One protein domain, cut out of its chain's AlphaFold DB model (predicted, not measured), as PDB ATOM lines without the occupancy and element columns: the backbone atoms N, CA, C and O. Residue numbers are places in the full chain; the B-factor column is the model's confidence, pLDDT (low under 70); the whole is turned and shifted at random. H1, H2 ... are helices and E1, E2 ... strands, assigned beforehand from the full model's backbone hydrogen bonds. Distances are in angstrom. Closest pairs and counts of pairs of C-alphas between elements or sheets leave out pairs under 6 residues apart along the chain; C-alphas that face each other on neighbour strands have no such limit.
ATOM      1  N   ASN A  14    -116.891 409.259  -5.327       90.19
ATOM      2  CA  ASN A  14    -117.674 408.131  -5.791       90.19
ATOM      3  C   ASN A  14    -118.725 407.783  -4.730       90.19
ATOM      4  O   ASN A  14    -118.389 407.149  -3.727       90.19
ATOM      5  N   PRO A  15    -119.965 408.276  -4.873       93.81
ATOM      6  CA  PRO A  15    -121.059 407.839  -4.025       93.81
ATOM      7  C   PRO A  15    -121.298 406.333  -4.165       93.81
ATOM      8  O   PRO A  15    -121.066 405.755  -5.224       93.81
ATOM      9  N   THR A  16    -121.783 405.712  -3.099       92.69
ATOM     10  CA  THR A  16    -122.126 404.290  -3.063       92.69
ATOM     11  C   THR A  16    -123.607 404.082  -3.358       92.69
ATOM     12  O   THR A  16    -124.454 404.841  -2.880       92.69
ATOM     13  N   ASP A  17    -123.912 403.013  -4.092       92.50
ATOM     14  CA  ASP A  17    -125.280 402.542  -4.341       92.50
ATOM     15  C   ASP A  17    -125.675 401.397  -3.383       92.50
ATOM     16  O   ASP A  17    -126.747 400.805  -3.511       92.50
ATOM     17  N   MET A  18    -124.810 401.058  -2.415       91.94
ATOM     18  CA  MET A  18    -125.035 399.957  -1.466       91.94
ATOM     19  C   MET A  18    -126.059 400.277  -0.367       91.94
ATOM     20  O   MET A  18    -126.456 399.381   0.378       91.94
ATOM     21  N   ALA A  19    -126.499 401.531  -0.264       93.00
ATOM     22  CA  ALA A  19    -127.507 401.973   0.688       93.00
ATOM     23  C   ALA A  19    -128.472 402.974   0.045       93.00
ATOM     24  O   ALA A  19    -128.115 403.725  -0.861       93.00
ATOM     25  N   ASP A  20    -129.702 403.009   0.547       95.31
ATOM     26  CA  ASP A  20    -130.766 403.912   0.106       95.31
ATOM     27  C   ASP A  20    -130.952 405.124   1.036       95.31
ATOM     28  O   ASP A  20    -131.570 406.127   0.657       95.31
ATOM     29  N   GLN A  21    -130.388 405.060   2.246       96.75
ATOM     30  CA  GLN A  21    -130.490 406.109   3.252       96.75
ATOM     31  C   GLN A  21    -129.218 406.293   4.088       96.75
ATOM     32  O   GLN A  21    -128.461 405.363   4.352       96.75
ATOM     33  N   CYS A  22    -129.008 407.515   4.579       97.69
ATOM     34  CA  CYS A  22    -127.917 407.816   5.505       97.69
ATOM     35  C   CYS A  22    -128.176 407.208   6.892       97.69
ATOM     36  O   CYS A  22    -129.192 407.521   7.511       97.69
ATOM     37  N   HIS A  23    -127.216 406.458   7.439       96.44
ATOM     38  CA  HIS A  23    -127.377 405.792   8.740       96.44
ATOM     39  C   HIS A  23    -127.518 406.771   9.919       96.44
ATOM     40  O   HIS A  23    -128.176 406.460  10.903       96.44
ATOM     41  N   GLN A  24    -126.965 407.985   9.808       96.38
ATOM     42  CA  GLN A  24    -127.068 409.000  10.862       96.38
ATOM     43  C   GLN A  24    -128.387 409.785  10.824       96.38
ATOM     44  O   GLN A  24    -128.977 410.055  11.869       96.38
ATOM     45  N   CYS A  25    -128.822 410.239   9.643       97.44
ATOM     46  CA  CYS A  25    -129.942 411.187   9.521       97.44
ATOM     47  C   CYS A  25    -131.168 410.649   8.774       97.44
ATOM     48  O   CYS A  25    -132.109 411.414   8.568       97.44
ATOM     49  N   ALA A  26    -131.144 409.387   8.340       97.06
ATOM     50  CA  ALA A  26    -132.207 408.694   7.605       97.06
ATOM     51  C   ALA A  26    -132.689 409.395   6.316       97.06
ATOM     52  O   ALA A  26    -133.714 409.028   5.746       97.06
ATOM     53  N   ARG A  27    -131.968 410.414   5.825       97.56
ATOM     54  CA  ARG A  27    -132.293 411.056   4.547       97.56
ATOM     55  C   ARG A  27    -132.036 410.089   3.399       97.56
ATOM     56  O   ARG A  27    -130.950 409.514   3.316       97.56
ATOM     57  N   THR A  28    -133.018 409.998   2.511       96.62
ATOM     58  CA  THR A  28    -132.956 409.304   1.221       96.62
ATOM     59  C   THR A  28    -132.706 410.304   0.090       96.62
ATOM     60  O   THR A  28    -132.780 411.518   0.304       96.62
ATOM     61  N   ASN A  29    -132.432 409.810  -1.123       94.44
ATOM     62  CA  ASN A  29    -132.215 410.634  -2.326       94.44
ATOM     63  C   ASN A  29    -131.088 411.675  -2.175       94.44
ATOM     64  O   ASN A  29    -131.144 412.768  -2.740       94.44
ATOM     65  N   VAL A  30    -130.069 411.342  -1.386       96.38
ATOM     66  CA  VAL A  30    -128.837 412.121  -1.244       96.38
ATOM     67  C   VAL A  30    -127.653 411.214  -1.568       96.38
ATOM     68  O   VAL A  30    -127.741 410.023  -1.278       96.38
ATOM     69  N   PRO A  31    -126.544 411.739  -2.120       96.81
ATOM     70  CA  PRO A  31    -125.327 410.953  -2.272       96.81
ATOM     71  C   PRO A  31    -124.879 410.395  -0.919       96.81
ATOM     72  O   PRO A  31    -124.745 411.145   0.060       96.81
ATOM     73  N   LEU A  32    -124.667 409.085  -0.880       97.00
ATOM     74  CA  LEU A  32    -124.113 408.375   0.261       97.00
ATOM     75  C   LEU A  32    -122.682 407.985  -0.055       97.00
ATOM     76  O   LEU A  32    -122.336 407.736  -1.203       97.00
ATOM     77  N   TYR A  33    -121.858 407.942   0.974       95.81
ATOM     78  CA  TYR A  33    -120.476 407.513   0.882       95.81
ATOM     79  C   TYR A  33    -120.275 406.389   1.881       95.81
ATOM     80  O   TYR A  33    -120.852 406.433   2.977       95.81
ATOM     81  N   ASP A  34    -119.445 405.420   1.508       94.38
ATOM     82  CA  ASP A  34    -118.940 404.431   2.450       94.38
ATOM     83  C   ASP A  34    -118.335 405.173   3.646       94.38
ATOM     84  O   ASP A  34    -117.743 406.242   3.499       94.38
ATOM     85  N   TYR A  35    -118.555 404.671   4.851       93.88
ATOM     86  CA  TYR A  35    -118.053 405.254   6.085       93.88
ATOM     87  C   TYR A  35    -118.155 404.220   7.195       93.88
ATOM     88  O   TYR A  35    -119.231 404.026   7.742       93.88
ATOM     89  N   LEU A  36    -117.042 403.587   7.555       93.00
ATOM     90  CA  LEU A  36    -116.996 402.679   8.697       93.00
ATOM     91  C   LEU A  36    -116.672 403.465   9.970       93.00
ATOM     92  O   LEU A  36    -115.584 404.036  10.078       93.00
ATOM     93  N   GLY A  37    -117.590 403.502  10.930       94.94
ATOM     94  CA  GLY A  37    -117.385 404.235  12.177       94.94
ATOM     95  C   GLY A  37    -118.555 404.133  13.144       94.94
ATOM     96  O   GLY A  37    -119.391 403.243  13.020       94.94
ATOM     97  N   THR A  38    -118.625 405.066  14.091       96.62
ATOM     98  CA  THR A  38    -119.658 405.103  15.133       96.62
ATOM     99  C   THR A  38    -120.252 406.494  15.333       96.62
ATOM    100  O   THR A  38    -119.608 407.517  15.082       96.62
ATOM    101  N   VAL A  39    -121.497 406.541  15.804       97.38
ATOM    102  CA  VAL A  39    -122.169 407.767  16.254       97.38
ATOM    103  C   VAL A  39    -121.619 408.199  17.614       97.38
ATOM    104  O   VAL A  39    -121.593 407.420  18.561       97.38
ATOM    105  N   LEU A  40    -121.222 409.469  17.734       96.62
ATOM    106  CA  LEU A  40    -120.663 410.026  18.972       96.62
ATOM    107  C   LEU A  40    -121.736 410.504  19.950       96.62
ATOM    108  O   LEU A  40    -121.620 410.301  21.157       96.62
ATOM    109  N   ASN A  41    -122.778 411.161  19.439       97.06
ATOM    110  CA  ASN A  41    -123.925 411.589  20.228       97.06
ATOM    111  C   ASN A  41    -125.219 411.018  19.625       97.06
ATOM    112  O   ASN A  41    -125.726 411.577  18.639       97.06
ATOM    113  N   PRO A  42    -125.776 409.945  20.220       97.06
ATOM    114  CA  PRO A  42    -127.030 409.339  19.775       97.06
ATOM    115  C   PRO A  42    -128.200 410.327  19.728       97.06
ATOM    116  O   PRO A  42    -129.039 410.245  18.838       97.06
ATOM    117  N   ALA A  43    -128.232 411.340  20.604       97.31
ATOM    118  CA  ALA A  43    -129.311 412.333  20.634       97.31
ATOM    119  C   ALA A  43    -129.398 413.203  19.364       97.31
ATOM    120  O   ALA A  43    -130.405 413.876  19.151       97.31
ATOM    121  N   LEU A  44    -128.349 413.211  18.535       95.88
ATOM    122  CA  LEU A  44    -128.305 413.917  17.252       95.88
ATOM    123  C   LEU A  44    -128.575 412.989  16.050       95.88
ATOM    124  O   LEU A  44    -128.494 413.437  14.902       95.88
ATOM    125  N   ALA A  45    -128.841 411.702  16.282       96.44
ATOM    126  CA  ALA A  45    -129.243 410.757  15.245       96.44
ATOM    127  C   ALA A  45    -130.745 410.854  14.948       96.44
ATOM    128  O   ALA A  45    -131.530 411.341  15.763       96.44
ATOM    129  N   ALA A  46    -131.149 410.382  13.768       96.56
ATOM    130  CA  ALA A  46    -132.563 410.296  13.399       96.56
ATOM    131  C   ALA A  46    -133.351 409.350  14.320       96.56
ATOM    132  O   ALA A  46    -134.502 409.639  14.642       96.56
ATOM    133  N   ASP A  47    -132.717 408.265  14.775       95.62
ATOM    134  CA  ASP A  47    -133.236 407.378  15.817       95.62
ATOM    135  C   ASP A  47    -132.229 407.300  16.979       95.62
ATOM    136  O   ASP A  47    -131.274 406.520  16.923       95.62
ATOM    137  N   PRO A  48    -132.413 408.117  18.034       97.44
ATOM    138  CA  PRO A  48    -131.502 408.125  19.172       97.44
ATOM    139  C   PRO A  48    -131.431 406.809  19.941       97.44
ATOM    140  O   PRO A  48    -130.378 406.499  20.484       97.44
ATOM    141  N   LYS A  49    -132.526 406.038  19.997       96.94
ATOM    142  CA  LYS A  49    -132.536 404.756  20.714       96.94
ATOM    143  C   LYS A  49    -131.729 403.721  19.953       96.94
ATOM    144  O   LYS A  49    -130.907 403.034  20.547       96.94
ATOM    145  N   LEU A  50    -131.938 403.651  18.638       93.88
ATOM    146  CA  LEU A  50    -131.170 402.754  17.787       93.88
ATOM    147  C   LEU A  50    -129.682 403.114  17.814       93.88
ATOM    148  O   LEU A  50    -128.865 402.220  17.964       93.88
ATOM    149  N   ALA A  51    -129.331 404.401  17.738       95.56
ATOM    150  CA  ALA A  51    -127.937 404.843  17.794       95.56
ATOM    151  C   ALA A  51    -127.267 404.612  19.163       95.56
ATOM    152  O   ALA A  51    -126.044 404.552  19.237       95.56
ATOM    153  N   GLU A  52    -128.040 404.506  20.248       96.88
ATOM    154  CA  GLU A  52    -127.528 404.143  21.575       96.88
ATOM    155  C   GLU A  52    -127.268 402.633  21.690       96.88
ATOM    156  O   GLU A  52    -126.256 402.228  22.259       96.88
ATOM    157  N   GLU A  53    -128.150 401.798  21.132       96.75
ATOM    158  CA  GLU A  53    -128.021 400.334  21.166       96.75
ATOM    159  C   GLU A  53    -127.027 399.801  20.118       96.75
ATOM    160  O   GLU A  53    -126.261 398.876  20.387       96.75
ATOM    161  N   TYR A  54    -127.015 400.418  18.938       95.50
ATOM    162  CA  TYR A  54    -126.222 400.051  17.768       95.50
ATOM    163  C   TYR A  54    -125.590 401.313  17.154       95.50
ATOM    164  O   TYR A  54    -126.118 401.876  16.192       95.50
ATOM    165  N   PRO A  55    -124.462 401.794  17.707       96.12
ATOM    166  CA  PRO A  55    -123.847 403.048  17.274       96.12
ATOM    167  C   PRO A  55    -123.105 402.939  15.937       96.12
ATOM    168  O   PRO A  55    -122.686 403.969  15.406       96.12
ATOM    169  N   ASP A  56    -122.902 401.732  15.409       96.62
ATOM    170  CA  ASP A  56    -122.120 401.495  14.197       96.62
ATOM    171  C   ASP A  56    -122.815 402.053  12.947       96.62
ATOM    172  O   ASP A  56    -124.014 401.881  12.714       96.62
ATOM    173  N   VAL A  57    -122.030 402.706  12.097       95.44
ATOM    174  CA  VAL A  57    -122.461 403.264  10.816       95.44
ATOM    175  C   VAL A  57    -121.538 402.784   9.701       95.44
ATOM    176  O   VAL A  57    -120.344 402.578   9.917       95.44
ATOM    177  N   TYR A  58    -122.123 402.609   8.512       95.44
ATOM    178  CA  TYR A  58    -121.437 402.101   7.316       95.44
ATOM    179  C   TYR A  58    -121.602 403.023   6.107       95.44
ATOM    180  O   TYR A  58    -120.742 403.037   5.233       95.44
ATOM    181  N   PHE A  59    -122.689 403.806   6.057       96.19
ATOM    182  CA  PHE A  59    -123.001 404.686   4.933       96.19
ATOM    183  C   PHE A  59    -123.564 406.019   5.427       96.19
ATOM    184  O   PHE A  59    -124.568 406.073   6.150       96.19
ATOM    185  N   LEU A  60    -122.933 407.123   5.033       97.00
ATOM    186  CA  LEU A  60    -123.302 408.463   5.483       97.00
ATOM    187  C   LEU A  60    -123.372 409.455   4.323       97.00
ATOM    188  O   LEU A  60    -122.615 409.379   3.361       97.00
ATOM    189  N   CYS A  61    -124.257 410.446   4.439       97.56
ATOM    190  CA  CYS A  61    -124.232 411.593   3.539       97.56
ATOM    191  C   CYS A  61    -123.116 412.571   3.943       97.56
ATOM    192  O   CYS A  61    -122.732 412.655   5.115       97.56
ATOM    193  N   ALA A  62    -122.653 413.388   2.993       96.94
ATOM    194  CA  ALA A  62    -121.587 414.364   3.236       96.94
ATOM    195  C   ALA A  62    -121.890 415.338   4.389       96.94
ATOM    196  O   ALA A  62    -120.985 415.742   5.115       96.94
ATOM    197  N   THR A  63    -123.159 415.709   4.600       97.06
ATOM    198  CA  THR A  63    -123.537 416.575   5.729       97.06
ATOM    199  C   THR A  63    -123.250 415.910   7.074       97.06
ATOM    200  O   THR A  63    -122.749 416.569   7.979       97.06
ATOM    201  N   CYS A  64    -123.553 414.617   7.216       97.25
ATOM    202  CA  CYS A  64    -123.337 413.893   8.466       97.25
ATOM    203  C   CYS A  64    -121.852 413.650   8.734       97.25
ATOM    204  O   CYS A  64    -121.414 413.899   9.854       97.25
ATOM    205  N   ILE A  65    -121.073 413.286   7.713       96.12
ATOM    206  CA  ILE A  65    -119.614 413.129   7.832       96.12
ATOM    207  C   ILE A  65    -118.963 414.447   8.282       96.12
ATOM    208  O   ILE A  65    -118.219 414.488   9.258       96.12
ATOM    209  N   ASN A  66    -119.313 415.567   7.642       96.12
ATOM    210  CA  ASN A  66    -118.730 416.870   7.973       96.12
ATOM    211  C   ASN A  66    -119.206 417.448   9.320       96.12
ATOM    212  O   ASN A  66    -118.558 418.347   9.860       96.12
ATOM    213  N   SER A  67    -120.319 416.954   9.874       94.44
ATOM    214  CA  SER A  67    -120.893 417.468  11.127       94.44
ATOM    215  C   SER A  67    -120.020 417.212  12.358       94.44
ATOM    216  O   SER A  67    -120.143 417.932  13.346       94.44
ATOM    217  N   GLY A  68    -119.146 416.201  12.305       91.38
ATOM    218  CA  GLY A  68    -118.329 415.777  13.442       91.38
ATOM    219  C   GLY A  68    -119.089 414.995  14.517       91.38
ATOM    220  O   GLY A  68    -118.542 414.793  15.592       91.38
ATOM    221  N   ASN A  69    -120.328 414.548  14.259       96.06
ATOM    222  CA  ASN A  69    -121.058 413.655  15.173       96.06
ATOM    223  C   ASN A  69    -120.755 412.160  14.960       96.06
ATOM    224  O   ASN A  69    -121.424 411.294  15.519       96.06
ATOM    225  N   VAL A  70    -119.782 411.853  14.114       95.56
ATOM    226  CA  VAL A  70    -119.351 410.492  13.822       95.56
ATOM    227  C   VAL A  70    -117.840 410.414  13.975       95.56
ATOM    228  O   VAL A  70    -117.137 411.384  13.681       95.56
ATOM    229  N   ALA A  71    -117.358 409.280  14.465       94.00
ATOM    230  CA  ALA A  71    -115.941 408.956  14.505       94.00
ATOM    231  C   ALA A  71    -115.684 407.753  13.611       94.00
ATOM    232  O   ALA A  71    -116.362 406.732  13.712       94.00
ATOM    233  N   ARG A  72    -114.702 407.885  12.727       91.50
ATOM    234  CA  ARG A  72    -114.327 406.842  11.790       91.50
ATOM    235  C   ARG A  72    -113.503 405.790  12.524       91.50
ATOM    236  O   ARG A  72    -112.634 406.124  13.330       91.50
ATOM    237  N   SER A  73    -113.733 404.523  12.209       89.38
ATOM    238  CA  SER A  73    -112.841 403.451  12.640       89.38
ATOM    239  C   SER A  73    -111.488 403.628  11.954       89.38
ATOM    240  O   SER A  73    -111.406 403.741  10.730       89.38
TER     241      SER A  73
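AT A GLANCE: This is residues 14 to 73 of the 177 residues of an uncharacterized protein of Corticimicrobacter populi (UniProt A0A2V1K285). You are looking at a small, strongly twisted sheet of three strands whose long inner strand, E1, bends sharply; the short helix H2 packs on the sheet, while H1 sits at one end of the longest axis and only grazes it. Before the sheet, residues 14 to 31 make a long loop that folds back on itself and reaches near the middle of the domain. The printed part has 60 residues, with two named helices and three named strands in the order E1 H1 E2 H2 E3; the sheet runs E2 - E1 - E3, all antiparallel. The class is mixed, helices and strands, with 29 residues, under half, in named elements. The whole is compact, with a radius of gyration of the C-alphas of 10.3 A, and rounded, spanning 28 by 21 by 17 A.

IN THESE COORDINATES: Start at C-alpha 14, at (-117.674, 408.131, -5.791), and read through residues 14 to 31, which hold no named element. Find C-alpha 32 at (-124.113, 408.375, 0.261); from there strand E1 runs over residues 32 to 39, 16.1 A, and bends by 87 degrees at residue 36. Helix H1 is residues 48 to 53, 8.8 A. Strand E2 is residues 56 to 61, 14.8 A. Helix H2 follows at once, residues 62 to 67, 8.5 A. Strand E3, residues 70 to 72, ends at C-alpha 72, at (-114.327, 406.842, 11.790).

HOW THE PARTS SIT: Begin with the inner strand E1. Its antiparallel neighbour E2 is an edge strand, with directions 141 degrees apart; look for N 35 and O 58 at 2.8 A and N 60 and O 33 at 3.0 A, within hydrogen-bond range. E3, the other edge strand, is also antiparallel to E1, with N 38 and O 71 at 2.8 A. E2, H2 and E3 form a split strand-helix-strand unit, two strands running the same way with E1 between them, and its crossover is right-handed. H2 is on the sheet at a height of 7.5 A over it, and lies over none of the strands, only just, with 2 of its C-alphas falling on E2. The closest C-alphas of E1 and H2 are those of Leu 32 and Ala 62, 7.1 A apart. H1 only grazes the sheet, with residues 48 to 52; the closest C-alphas of E1 and H1 are those of Val 39 and Ala 51, 6.6 A apart. H1 and H2 are apart. In H1 and H2 every O i to N i+4 pair is within hydrogen-bond range.

THE WHOLE: The two C-alphas farthest apart, those of Asn 14 and Lys 49, are 30.6 A from each other. The printed part has no cut. No link is long: E1 to H1 is short, and the other three are tight. The mean pLDDT of the printed part of this model is 95.5, and no printed residue is under 70.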